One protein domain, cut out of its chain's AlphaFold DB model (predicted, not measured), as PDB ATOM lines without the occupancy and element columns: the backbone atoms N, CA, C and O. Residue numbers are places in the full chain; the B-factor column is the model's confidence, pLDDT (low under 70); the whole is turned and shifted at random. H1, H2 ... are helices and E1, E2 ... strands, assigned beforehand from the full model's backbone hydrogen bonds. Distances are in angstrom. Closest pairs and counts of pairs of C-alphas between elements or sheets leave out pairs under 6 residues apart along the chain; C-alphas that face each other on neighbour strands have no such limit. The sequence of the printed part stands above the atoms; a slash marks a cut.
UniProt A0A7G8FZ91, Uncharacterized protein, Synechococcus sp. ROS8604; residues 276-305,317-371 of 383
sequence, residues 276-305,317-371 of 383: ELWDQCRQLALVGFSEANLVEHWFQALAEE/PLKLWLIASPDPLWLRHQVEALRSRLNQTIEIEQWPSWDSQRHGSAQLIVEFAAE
ATOM      1  N   GLU A 276     -34.322 -27.516  40.754       80.44
ATOM      2  CA  GLU A 276     -35.466 -28.271  40.217       80.44
ATOM      3  C   GLU A 276     -35.069 -29.359  39.203       80.44
ATOM      4  O   GLU A 276     -35.800 -30.325  39.007       80.44
ATOM      5  N   LEU A 277     -33.916 -29.219  38.537       80.94
ATOM      6  CA  LEU A 277     -33.436 -30.201  37.557       80.94
ATOM      7  C   LEU A 277     -32.823 -31.443  38.214       80.94
ATOM      8  O   LEU A 277     -32.663 -32.470  37.552       80.94
ATOM      9  N   TRP A 278     -32.458 -31.349  39.494       81.38
ATOM     10  CA  TRP A 278     -31.910 -32.466  40.261       81.38
ATOM     11  C   TRP A 278     -33.003 -33.358  40.849       81.38
ATOM     12  O   TRP A 278     -32.742 -34.540  41.090       81.38
ATOM     13  N   ASP A 279     -34.214 -32.821  41.018       79.19
ATOM     14  CA  ASP A 279     -35.357 -33.538  41.574       79.19
ATOM     15  C   ASP A 279     -35.704 -34.771  40.727       79.19
ATOM     16  O   ASP A 279     -35.948 -34.715  39.521       79.19
ATOM     17  N   GLN A 280     -35.740 -35.921  41.390       79.44
ATOM     18  CA  GLN A 280     -36.014 -37.255  40.859       79.44
ATOM     19  C   GLN A 280     -35.047 -37.709  39.759       79.44
ATOM     20  O   GLN A 280     -35.313 -38.703  39.072       79.44
ATOM     21  N   CYS A 281     -33.898 -37.043  39.611       85.88
ATOM     22  CA  CYS A 281     -32.873 -37.428  38.654       85.88
ATOM     23  C   CYS A 281     -32.189 -38.723  39.118       85.88
ATOM     24  O   CYS A 281     -31.379 -38.734  40.040       85.88
ATOM     25  N   ARG A 282     -32.490 -39.846  38.468       87.19
ATOM     26  CA  ARG A 282     -31.879 -41.160  38.743       87.19
ATOM     27  C   ARG A 282     -30.721 -41.478  37.800       87.19
ATOM     28  O   ARG A 282     -29.921 -42.362  38.096       87.19
ATOM     29  N   GLN A 283     -30.642 -40.786  36.666       90.75
ATOM     30  CA  GLN A 283     -29.687 -41.062  35.597       90.75
ATOM     31  C   GLN A 283     -29.025 -39.762  35.124       90.75
ATOM     32  O   GLN A 283     -29.625 -39.001  34.361       90.75
ATOM     33  N   LEU A 284     -27.789 -39.527  35.572       91.25
ATOM     34  CA  LEU A 284     -27.025 -38.300  35.330       91.25
ATOM     35  C   LEU A 284     -25.846 -38.563  34.391       91.25
ATOM     36  O   LEU A 284     -25.033 -39.450  34.647       91.25
ATOM     37  N   ALA A 285     -25.705 -37.752  33.344       91.44
ATOM     38  CA  ALA A 285     -24.518 -37.736  32.499       91.44
ATOM     39  C   ALA A 285     -23.753 -36.415  32.645       91.44
ATOM     40  O   ALA A 285     -24.285 -35.342  32.361       91.44
ATOM     41  N   LEU A 286     -22.487 -36.510  33.053       89.88
ATOM     42  CA  LEU A 286     -21.564 -35.384  33.155       89.88
ATOM     43  C   LEU A 286     -20.554 -35.452  32.014       89.88
ATOM     44  O   LEU A 286     -19.760 -36.392  31.940       89.88
ATOM     45  N   VAL A 287     -20.571 -34.452  31.132       88.31
ATOM     46  CA  VAL A 287     -19.721 -34.400  29.937       88.31
ATOM     47  C   VAL A 287     -18.662 -33.309  30.078       88.31
ATOM     48  O   VAL A 287     -18.993 -32.129  30.151       88.31
ATOM     49  N   GLY A 288     -17.383 -33.697  30.079       82.31
ATOM     50  CA  GLY A 288     -16.255 -32.754  30.074       82.31
ATOM     51  C   GLY A 288     -15.892 -32.158  31.438       82.31
ATOM     52  O   GLY A 288     -15.115 -31.213  31.502       82.31
ATOM     53  N   PHE A 289     -16.417 -32.696  32.541       82.94
ATOM     54  CA  PHE A 289     -16.156 -32.165  33.883       82.94
ATOM     55  C   PHE A 289     -14.925 -32.795  34.543       82.94
ATOM     56  O   PHE A 289     -14.684 -33.999  34.422       82.94
ATOM     57  N   SER A 290     -14.163 -31.981  35.279       74.88
ATOM     58  CA  SER A 290     -12.960 -32.375  36.037       74.88
ATOM     59  C   SER A 290     -13.135 -32.280  37.564       74.88
ATOM     60  O   SER A 290     -12.193 -32.536  38.322       74.88
ATOM     61  N   GLU A 291     -14.334 -31.912  38.024       79.19
ATOM     62  CA  GLU A 291     -14.659 -31.676  39.433       79.19
ATOM     63  C   GLU A 291     -15.891 -32.464  39.875       79.19
ATOM     64  O   GLU A 291     -16.798 -32.731  39.087       79.19
ATOM     65  N   ALA A 292     -15.921 -32.823  41.160       82.62
ATOM     66  CA  ALA A 292     -16.984 -33.630  41.749       82.62
ATOM     67  C   ALA A 292     -18.167 -32.802  42.277       82.62
ATOM     68  O   ALA A 292     -19.172 -33.389  42.659       82.62
ATOM     69  N   ASN A 293     -18.094 -31.465  42.257       86.19
ATOM     70  CA  ASN A 293     -19.116 -30.594  42.850       86.19
ATOM     71  C   ASN A 293     -20.527 -30.910  42.321       86.19
ATOM     72  O   ASN A 293     -21.461 -31.019  43.105       86.19
ATOM     73  N   LEU A 294     -20.702 -31.133  41.011       86.25
ATOM     74  CA  LEU A 294     -22.008 -31.515  40.444       86.25
ATOM     75  C   LEU A 294     -22.507 -32.875  40.951       86.25
ATOM     76  O   LEU A 294     -23.704 -33.061  41.144       86.25
ATOM     77  N   VAL A 295     -21.592 -33.815  41.190       86.81
ATOM     78  CA  VAL A 295     -21.925 -35.119  41.773       86.81
ATOM     79  C   VAL A 295     -22.360 -34.950  43.227       86.81
ATOM     80  O   VAL A 295     -23.308 -35.604  43.648       86.81
ATOM     81  N   GLU A 296     -21.727 -34.050  43.984       88.00
ATOM     82  CA  GLU A 296     -22.125 -33.740  45.363       88.00
ATOM     83  C   GLU A 296     -23.544 -33.170  45.441       88.00
ATOM     84  O   GLU A 296     -24.339 -33.658  46.242       88.00
ATOM     85  N   HIS A 297     -23.885 -32.204  44.580       87.88
ATOM     86  CA  HIS A 297     -25.236 -31.631  44.518       87.88
ATOM     87  C   HIS A 297     -26.275 -32.695  44.151       87.88
ATOM     88  O   HIS A 297     -27.313 -32.803  44.804       87.88
ATOM     89  N   TRP A 298     -25.969 -33.537  43.161       88.38
ATOM     90  CA  TRP A 298     -26.845 -34.644  42.787       88.38
ATOM     91  C   TRP A 298     -27.047 -35.643  43.933       88.38
ATOM     92  O   TRP A 298     -28.167 -36.071  44.209       88.38
ATOM     93  N   PHE A 299     -25.975 -35.995  44.647       87.12
ATOM     94  CA  PHE A 299     -26.047 -36.911  45.785       87.12
ATOM     95  C   PHE A 299     -26.850 -36.311  46.941       87.12
ATOM     96  O   PHE A 299     -27.573 -37.042  47.619       87.12
ATOM     97  N   GLN A 300     -26.749 -34.999  47.158       86.31
ATOM     98  CA  GLN A 300     -27.542 -34.294  48.158       86.31
ATOM     99  C   GLN A 300     -29.040 -34.348  47.822       86.31
ATOM    100  O   GLN A 300     -29.826 -34.749  48.680       86.31
ATOM    101  N   ALA A 301     -29.426 -34.056  46.575       84.75
ATOM    102  CA  ALA A 301     -30.821 -34.144  46.131       84.75
ATOM    103  C   ALA A 301     -31.402 -35.562  46.326       84.75
ATOM    104  O   ALA A 301     -32.482 -35.738  46.893       84.75
ATOM    105  N   LEU A 302     -30.633 -36.600  45.975       83.75
ATOM    106  CA  LEU A 302     -31.029 -37.997  46.189       83.75
ATOM    107  C   LEU A 302     -31.201 -38.365  47.677       83.75
ATOM    108  O   LEU A 302     -32.076 -39.171  48.024       83.75
ATOM    109  N   ALA A 303     -30.368 -37.808  48.560       79.50
ATOM    110  CA  ALA A 303     -30.446 -38.026  50.007       79.50
ATOM    111  C   ALA A 303     -31.669 -37.328  50.640       79.50
ATOM    112  O   ALA A 303     -32.316 -37.876  51.540       79.50
ATOM    113  N   GLU A 304     -32.014 -36.137  50.148       79.44
ATOM    114  CA  GLU A 304     -33.198 -35.384  50.573       79.44
ATOM    115  C   GLU A 304     -34.496 -36.104  50.151       79.44
ATOM    116  O   GLU A 304     -35.398 -36.285  50.973       79.44
ATOM    117  N   GLU A 305     -34.555 -36.656  48.934       74.12
ATOM    118  CA  GLU A 305     -35.685 -37.472  48.456       74.12
ATOM    119  C   GLU A 305     -35.926 -38.741  49.277       74.12
ATOM    120  O   GLU A 305     -37.069 -39.084  49.602       74.12
ATOM    121  N   PRO A 317     -32.682 -48.044  38.751       80.94
ATOM    122  CA  PRO A 317     -31.288 -48.078  39.175       80.94
ATOM    123  C   PRO A 317     -30.643 -46.701  38.987       80.94
ATOM    124  O   PRO A 317     -30.826 -46.061  37.948       80.94
ATOM    125  N   LEU A 318     -29.889 -46.263  39.998       87.75
ATOM    126  CA  LEU A 318     -29.102 -45.038  39.925       87.75
ATOM    127  C   LEU A 318     -27.917 -45.249  38.990       87.75
ATOM    128  O   LEU A 318     -27.143 -46.192  39.180       87.75
ATOM    129  N   LYS A 319     -27.759 -44.359  38.009       90.94
ATOM    130  CA  LYS A 319     -26.679 -44.444  37.025       90.94
ATOM    131  C   LYS A 319     -26.005 -43.098  36.815       90.94
ATOM    132  O   LYS A 319     -26.671 -42.084  36.621       90.94
ATOM    133  N   LEU A 320     -24.678 -43.110  36.847       92.19
ATOM    134  CA  LEU A 320     -23.836 -41.949  36.601       92.19
ATOM    135  C   LEU A 320     -22.889 -42.239  35.445       92.19
ATOM    136  O   LEU A 320     -22.061 -43.146  35.539       92.19
ATOM    137  N   TRP A 321     -22.969 -41.431  34.391       92.25
ATOM    138  CA  TRP A 321     -21.999 -41.453  33.302       92.25
ATOM    139  C   TRP A 321     -21.007 -40.307  33.444       92.25
ATOM    140  O   TRP A 321     -21.374 -39.134  33.385       92.25
ATOM    141  N   LEU A 322     -19.734 -40.662  33.579       91.75
ATOM    142  CA  LEU A 322     -18.606 -39.740  33.521       91.75
ATOM    143  C   LEU A 322     -18.027 -39.782  32.108       91.75
ATOM    144  O   LEU A 322     -17.317 -40.721  31.737       91.75
ATOM    145  N   ILE A 323     -18.359 -38.781  31.299       90.19
ATOM    146  CA  ILE A 323     -18.087 -38.779  29.863       90.19
ATOM    147  C   ILE A 323     -17.020 -37.743  29.540       90.19
ATOM    148  O   ILE A 323     -17.149 -36.573  29.895       90.19
ATOM    149  N   ALA A 324     -15.975 -38.165  28.826       86.81
ATOM    150  CA  ALA A 324     -14.899 -37.290  28.353       86.81
ATOM    151  C   ALA A 324     -14.298 -36.401  29.465       86.81
ATOM    152  O   ALA A 324     -13.951 -35.249  29.226       86.81
ATOM    153  N   SER A 325     -14.207 -36.921  30.695       88.69
ATOM    154  CA  SER A 325     -13.642 -36.176  31.823       88.69
ATOM    155  C   SER A 325     -12.157 -35.858  31.572       88.69
ATOM    156  O   SER A 325     -11.413 -36.780  31.219       88.69
ATOM    157  N   PRO A 326     -11.702 -34.607  31.792       87.44
ATOM    158  CA  PRO A 326     -10.285 -34.246  31.703       87.44
ATOM    159  C   PRO A 326      -9.414 -34.965  32.738       87.44
ATOM    160  O   PRO A 326      -8.252 -35.262  32.478       87.44
ATOM    161  N   ASP A 327      -9.988 -35.294  33.899       90.06
ATOM    162  CA  ASP A 327      -9.314 -35.946  35.022       90.06
ATOM    163  C   ASP A 327     -10.088 -37.205  35.464       90.06
ATOM    164  O   ASP A 327     -10.678 -37.247  36.547       90.06
ATOM    165  N   PRO A 328     -10.102 -38.258  34.625       90.62
ATOM    166  CA  PRO A 328     -11.035 -39.370  34.769       90.62
ATOM    167  C   PRO A 328     -10.841 -40.196  36.045       90.62
ATOM    168  O   PRO A 328     -11.817 -40.534  36.716       90.62
ATOM    169  N   LEU A 329      -9.593 -40.527  36.398       91.50
ATOM    170  CA  LEU A 329      -9.321 -41.361  37.576       91.50
ATOM    171  C   LEU A 329      -9.579 -40.593  38.864       91.50
ATOM    172  O   LEU A 329     -10.126 -41.146  39.816       91.50
ATOM    173  N   TRP A 330      -9.202 -39.316  38.876       90.62
ATOM    174  CA  TRP A 330      -9.471 -38.432  39.998       90.62
ATOM    175  C   TRP A 330     -10.971 -38.269  40.230       90.62
ATOM    176  O   TRP A 330     -11.438 -38.491  41.347       90.62
ATOM    177  N   LEU A 331     -11.734 -37.941  39.183       89.38
ATOM    178  CA  LEU A 331     -13.179 -37.782  39.293       89.38
ATOM    179  C   LEU A 331     -13.830 -39.077  39.779       89.38
ATOM    180  O   LEU A 331     -14.588 -39.040  40.742       89.38
ATOM    181  N   ARG A 332     -13.472 -40.229  39.198       90.38
ATOM    182  CA  ARG A 332     -13.972 -41.531  39.657       90.38
ATOM    183  C   ARG A 332     -13.653 -41.781  41.131       90.38
ATOM    184  O   ARG A 332     -14.542 -42.188  41.867       90.38
ATOM    185  N   HIS A 333     -12.432 -41.494  41.582       90.06
ATOM    186  CA  HIS A 333     -12.050 -41.632  42.990       90.06
ATOM    187  C   HIS A 333     -12.899 -40.748  43.917       90.06
ATOM    188  O   HIS A 333     -13.350 -41.217  44.960       90.06
ATOM    189  N   GLN A 334     -13.168 -39.499  43.522       89.62
ATOM    190  CA  GLN A 334     -14.044 -38.598  44.275       89.62
ATOM    191  C   GLN A 334     -15.482 -39.119  44.337       89.62
ATOM    192  O   GLN A 334     -16.064 -39.184  45.418       89.62
ATOM    193  N   VAL A 335     -16.044 -39.559  43.208       89.00
ATOM    194  CA  VAL A 335     -17.388 -40.152  43.171       89.00
ATOM    195  C   VAL A 335     -17.466 -41.397  44.058       89.00
ATOM    196  O   VAL A 335     -18.418 -41.548  44.821       89.00
ATOM    197  N   GLU A 336     -16.463 -42.274  44.013       88.81
ATOM    198  CA  GLU A 336     -16.437 -43.483  44.842       88.81
ATOM    199  C   GLU A 336     -16.341 -43.146  46.341       88.81
ATOM    200  O   GLU A 336     -16.972 -43.807  47.165       88.81
ATOM    201  N   ALA A 337     -15.619 -42.082  46.713       88.06
ATOM    202  CA  ALA A 337     -15.587 -41.588  48.088       88.06
ATOM    203  C   ALA A 337     -16.960 -41.049  48.528       88.06
ATOM    204  O   ALA A 337     -17.430 -41.359  49.628       88.06
ATOM    205  N   LEU A 338     -17.638 -40.294  47.657       85.69
ATOM    206  CA  LEU A 338     -18.988 -39.781  47.902       85.69
ATOM    207  C   LEU A 338     -20.028 -40.896  47.992       85.69
ATOM    208  O   LEU A 338     -20.995 -40.762  48.741       85.69
ATOM    209  N   ARG A 339     -19.828 -42.013  47.281       83.69
ATOM    210  CA  ARG A 339     -20.753 -43.159  47.256       83.69
ATOM    211  C   ARG A 339     -21.040 -43.701  48.652       83.69
ATOM    212  O   ARG A 339     -22.159 -44.120  48.916       83.69
ATOM    213  N   SER A 340     -20.067 -43.623  49.561       79.00
ATOM    214  CA  SER A 340     -20.227 -44.019  50.967       79.00
ATOM    215  C   SER A 340     -21.304 -43.231  51.732       79.00
ATOM    216  O   SER A 340     -21.769 -43.693  52.771       79.00
ATOM    217  N   ARG A 341     -21.716 -42.058  51.230       79.12
ATOM    218  CA  ARG A 341     -22.743 -41.199  51.840       79.12
ATOM    219  C   ARG A 341     -24.173 -41.609  51.475       79.12
ATOM    220  O   ARG A 341     -25.108 -41.109  52.093       79.12
ATOM    221  N   LEU A 342     -24.354 -42.492  50.490       75.38
ATOM    222  CA  LEU A 342     -25.664 -42.936  50.017       75.38
ATOM    223  C   LEU A 342     -25.910 -44.408  50.370       75.38
ATOM    224  O   LEU A 342     -25.066 -45.271  50.154       75.38
ATOM    225  N   ASN A 343     -27.122 -44.708  50.844       73.19
ATOM    226  CA  ASN A 343     -27.565 -46.075  51.160       73.19
ATOM    227  C   ASN A 343     -28.056 -46.858  49.923       73.19
ATOM    228  O   ASN A 343     -28.655 -47.924  50.062       73.19
ATOM    229  N   GLN A 344     -27.850 -46.326  48.715       76.81
ATOM    230  CA  GLN A 344     -28.316 -46.913  47.459       76.81
ATOM    231  C   GLN A 344     -27.141 -47.305  46.562       76.81
ATOM    232  O   GLN A 344     -26.104 -46.643  46.527       76.81
ATOM    233  N   THR A 345     -27.315 -48.382  45.799       82.19
ATOM    234  CA  THR A 345     -26.320 -48.818  44.816       82.19
ATOM    235  C   THR A 345     -26.372 -47.916  43.587       82.19
ATOM    236  O   THR A 345     -27.423 -47.787  42.963       82.19
ATOM    237  N   ILE A 346     -25.226 -47.339  43.221       85.31
ATOM    238  CA  ILE A 346     -25.051 -46.518  42.019       85.31
ATOM    239  C   ILE A 346     -24.138 -47.259  41.049       85.31
ATOM    240  O   ILE A 346     -23.065 -47.730  41.435       85.31
ATOM    241  N   GLU A 347     -24.569 -47.355  39.796       88.69
ATOM    242  CA  GLU A 347     -23.734 -47.797  38.688       88.69
ATOM    243  C   GLU A 347     -22.971 -46.591  38.129       88.69
ATOM    244  O   GLU A 347     -23.566 -45.661  37.588       88.69
ATOM    245  N   ILE A 348     -21.649 -46.589  38.298       88.44
ATOM    246  CA  ILE A 348     -20.770 -45.527  37.801       88.44
ATOM    247  C   ILE A 348     -20.060 -46.061  36.561       88.44
ATOM    248  O   ILE A 348     -19.254 -46.987  36.649       88.44
ATOM    249  N   GLU A 349     -20.342 -45.462  35.409       89.44
ATOM    250  CA  GLU A 349     -19.688 -45.784  34.145       89.44
ATOM    251  C   GLU A 349     -18.835 -44.610  33.673       89.44
ATOM    252  O   GLU A 349     -19.263 -43.457  33.681       89.44
ATOM    253  N   GLN A 350     -17.621 -44.908  33.215       88.69
ATOM    254  CA  GLN A 350     -16.723 -43.916  32.638       88.69
ATOM    255  C   GLN A 350     -16.504 -44.205  31.154       88.69
ATOM    256  O   GLN A 350     -16.073 -45.302  30.786       88.69
ATOM    257  N   TRP A 351     -16.733 -43.203  30.305       90.25
ATOM    258  CA  TRP A 351     -16.630 -43.347  28.854       90.25
ATOM    259  C   TRP A 351     -15.823 -42.208  28.212       90.25
ATOM    260  O   TRP A 351     -15.903 -41.062  28.657       90.25
ATOM    261  N   PRO A 352     -15.029 -42.476  27.159       88.94
ATOM    262  CA  PRO A 352     -14.177 -41.455  26.548       88.94
ATOM    263  C   PRO A 352     -14.936 -40.402  25.723       88.94
ATOM    264  O   PRO A 352     -14.385 -39.333  25.475       88.94
ATOM    265  N   SER A 353     -16.164 -40.679  25.277       86.62
ATOM    266  CA  SER A 353     -16.943 -39.794  24.394       86.62
ATOM    267  C   SER A 353     -18.453 -39.976  24.567       86.62
ATOM    268  O   SER A 353     -18.905 -40.929  25.190       86.62
ATOM    269  N   TRP A 354     -19.270 -39.086  24.012       83.56
ATOM    270  CA  TRP A 354     -20.714 -39.320  23.977       83.56
ATOM    271  C   TRP A 354     -21.076 -40.393  22.928       83.56
ATOM    272  O   TRP A 354     -20.497 -40.414  21.845       83.56
ATOM    273  N   ASP A 355     -22.033 -41.267  23.244       83.56
ATOM    274  CA  ASP A 355     -22.623 -42.271  22.351       83.56
ATOM    275  C   ASP A 355     -24.137 -42.298  22.611       83.56
ATOM    276  O   ASP A 355     -24.580 -42.685  23.692       83.56
ATOM    277  N   SER A 356     -24.938 -41.869  21.635       82.88
ATOM    278  CA  SER A 356     -26.394 -41.760  21.789       82.88
ATOM    279  C   SER A 356     -27.085 -43.111  21.967       82.88
ATOM    280  O   SER A 356     -28.111 -43.175  22.639       82.88
ATOM    281  N   GLN A 357     -26.522 -44.196  21.424       85.12
ATOM    282  CA  GLN A 357     -27.087 -45.536  21.596       85.12
ATOM    283  C   GLN A 357     -26.885 -46.051  23.024       85.12
ATOM    284  O   GLN A 357     -27.700 -46.828  23.519       85.12
ATOM    285  N   ARG A 358     -25.813 -45.609  23.691       84.31
ATOM    286  CA  ARG A 358     -25.458 -46.021  25.054       84.31
ATOM    287  C   ARG A 358     -26.038 -45.101  26.122       84.31
ATOM    288  O   ARG A 358     -26.577 -45.579  27.114       84.31
ATOM    289  N   HIS A 359     -25.919 -43.793  25.922       87.06
ATOM    290  CA  HIS A 359     -26.222 -42.773  26.929       87.06
ATOM    291  C   HIS A 359     -27.580 -42.096  26.714       87.06
ATOM    292  O   HIS A 359     -27.973 -41.256  27.517       87.06
ATOM    293  N   GLY A 360     -28.325 -42.453  25.660       81.00
ATOM    294  CA  GLY A 360     -29.619 -41.838  25.336       81.00
ATOM    295  C   GLY A 360     -30.724 -42.033  26.384       81.00
ATOM    296  O   GLY A 360     -31.794 -41.454  26.241       81.00
ATOM    297  N   SER A 361     -30.480 -42.834  27.426       83.62
ATOM    298  CA  SER A 361     -31.373 -42.994  28.582       83.62
ATOM    299  C   SER A 361     -31.152 -41.953  29.688       83.62
ATOM    300  O   SER A 361     -31.987 -41.859  30.586       83.62
ATOM    301  N   ALA A 362     -30.077 -41.154  29.623       85.81
ATOM    302  CA  ALA A 362     -29.781 -40.134  30.622       85.81
ATOM    303  C   ALA A 362     -30.924 -39.114  30.750       85.81
ATOM    304  O   ALA A 362     -31.382 -38.552  29.757       85.81
ATOM    305  N   GLN A 363     -31.365 -38.872  31.986       86.62
ATOM    306  CA  GLN A 363     -32.455 -37.943  32.293       86.62
ATOM    307  C   GLN A 363     -31.955 -36.502  32.328       86.62
ATOM    308  O   GLN A 363     -32.608 -35.608  31.794       86.62
ATOM    309  N   LEU A 364     -30.780 -36.293  32.926       86.75
ATOM    310  CA  LEU A 364     -30.098 -35.007  32.952       86.75
ATOM    311  C   LEU A 364     -28.720 -35.154  32.310       86.75
ATOM    312  O   LEU A 364     -27.924 -36.011  32.697       86.75
ATOM    313  N   ILE A 365     -28.448 -34.299  31.328       88.19
ATOM    314  CA  ILE A 365     -27.150 -34.192  30.667       88.19
ATOM    315  C   ILE A 365     -26.614 -32.805  30.982       88.19
ATOM    316  O   ILE A 365     -27.222 -31.802  30.612       88.19
ATOM    317  N   VAL A 366     -25.473 -32.757  31.659       86.38
ATOM    318  CA  VAL A 366     -24.759 -31.513  31.933       86.38
ATOM    319  C   VAL A 366     -23.487 -31.526  31.093       86.38
ATOM    320  O   VAL A 366     -22.702 -32.475  31.163       86.38
ATOM    321  N   GLU A 367     -23.293 -30.488  30.280       84.25
ATOM    322  CA  GLU A 367     -22.121 -30.312  29.416       84.25
ATOM    323  C   GLU A 367     -21.284 -29.123  29.898       84.25
ATOM    324  O   GLU A 367     -21.818 -28.062  30.226       84.25
ATOM    325  N   PHE A 368     -19.963 -29.287  29.930       73.50
ATOM    326  CA  PHE A 368     -19.051 -28.198  30.257       73.50
ATOM    327  C   PHE A 368     -18.877 -27.258  29.052       73.50
ATOM    328  O   PHE A 368     -18.411 -27.666  27.991       73.50
ATOM    329  N   ALA A 369     -19.274 -25.990  29.200       54.44
ATOM    330  CA  ALA A 369     -19.447 -25.060  28.079       54.44
ATOM    331  C   ALA A 369     -18.140 -24.533  27.446       54.44
ATOM    332  O   ALA A 369     -18.160 -24.111  26.289       54.44
ATOM    333  N   ALA A 370     -17.017 -24.531  28.174       52.78
ATOM    334  CA  ALA A 370     -15.774 -23.903  27.708       52.78
ATOM    335  C   ALA A 370     -14.981 -24.765  26.707       52.78
ATOM    336  O   ALA A 370     -14.211 -24.238  25.906       52.78
ATOM    337  N   GLU A 371     -15.220 -26.075  26.686       49.94
ATOM    338  CA  GLU A 371     -14.639 -26.992  25.714       49.94
ATOM    339  C   GLU A 371     -15.779 -27.715  25.013       49.94
ATOM    340  O   GLU A 371     -16.320 -28.687  25.529       49.94
TER     341      GLU A 371
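AT A GLANCE: This is residues 276 to 305 and 317 to 371 of the 383 residues of an uncharacterized protein of Synechococcus sp. ROS8604 (UniProt A0A7G8FZ91). A four-stranded parallel sheet has two helices, H1 and H2, covering one face in two layers, both running along the strands; the short H3 only grazes the sheet. The 85 printed residues include three named helices and four named strands, in the order E1 H1 E2 H2 E3 H3 E4. The sheet's order is E3 E2 E1 E4. The class is mixed, helices and strands; the whole is compact, radius of gyration of the C-alphas 11.9 A, spans 32 by 25 by 22 A.

HOW THE PARTS SIT: Start at E1, residues 283 to 287, an inner strand. H1, residues 293 to 305, lies over E1 at a height over the sheet of 10.3 A, from a local plane fitted to just 6 C-alphas. E2, residues 318 to 323, is parallel to E1 at 11 degrees; find N 286 and O 321, 2.9 A apart. H2, residues 328 to 339, on the same face as H1, only just touches it, with 3 pairs of C-alphas within 8 A, the closest Val 295 and Val 335 at 6.9 A. E3, residues 346 to 351, an edge strand, is parallel to E2 at 18 degrees, with N 322 and O 349 2.8 A apart. E2, H2, E3 form a strand-helix-strand unit, two parallel neighbour strands joined through a helix, with a right-handed crossover. H3, residues 356 to 359, grazes the sheet with residues 358 to 359. E4, residues 364 to 367, the other edge strand, is parallel to E1 at 7 degrees; N 366 and O 285 are 2.9 A apart. E3, H3, E4 are a split unit, with E2 and E1 between its strands, also right-handed. In H1 and H2 every O i to N i+4 pair is within hydrogen-bond range; H3 is too short for one.

IN THESE COORDINATES: Find C-alpha 283 at (-29.687, -41.062, 35.597), where E1 begins, 13.3 A long. H1 spans 18.8 A, E2 16.2 A, H2 16.3 A, E3 15.9 A, H3 5.2 A and E4 9.9 A, ending at C-alpha 367, (-22.121, -30.312, 29.416).

THE WHOLE: The C-alphas farthest apart, of Asn 343 and Ala 370, are 34.4 A apart. Residues 306 to 316 are not printed; C-alphas 305 and 317 stand 14.8 A apart across the cut. Of the links printed whole, none is long. Confidence is under 70 at residues 369 to 371.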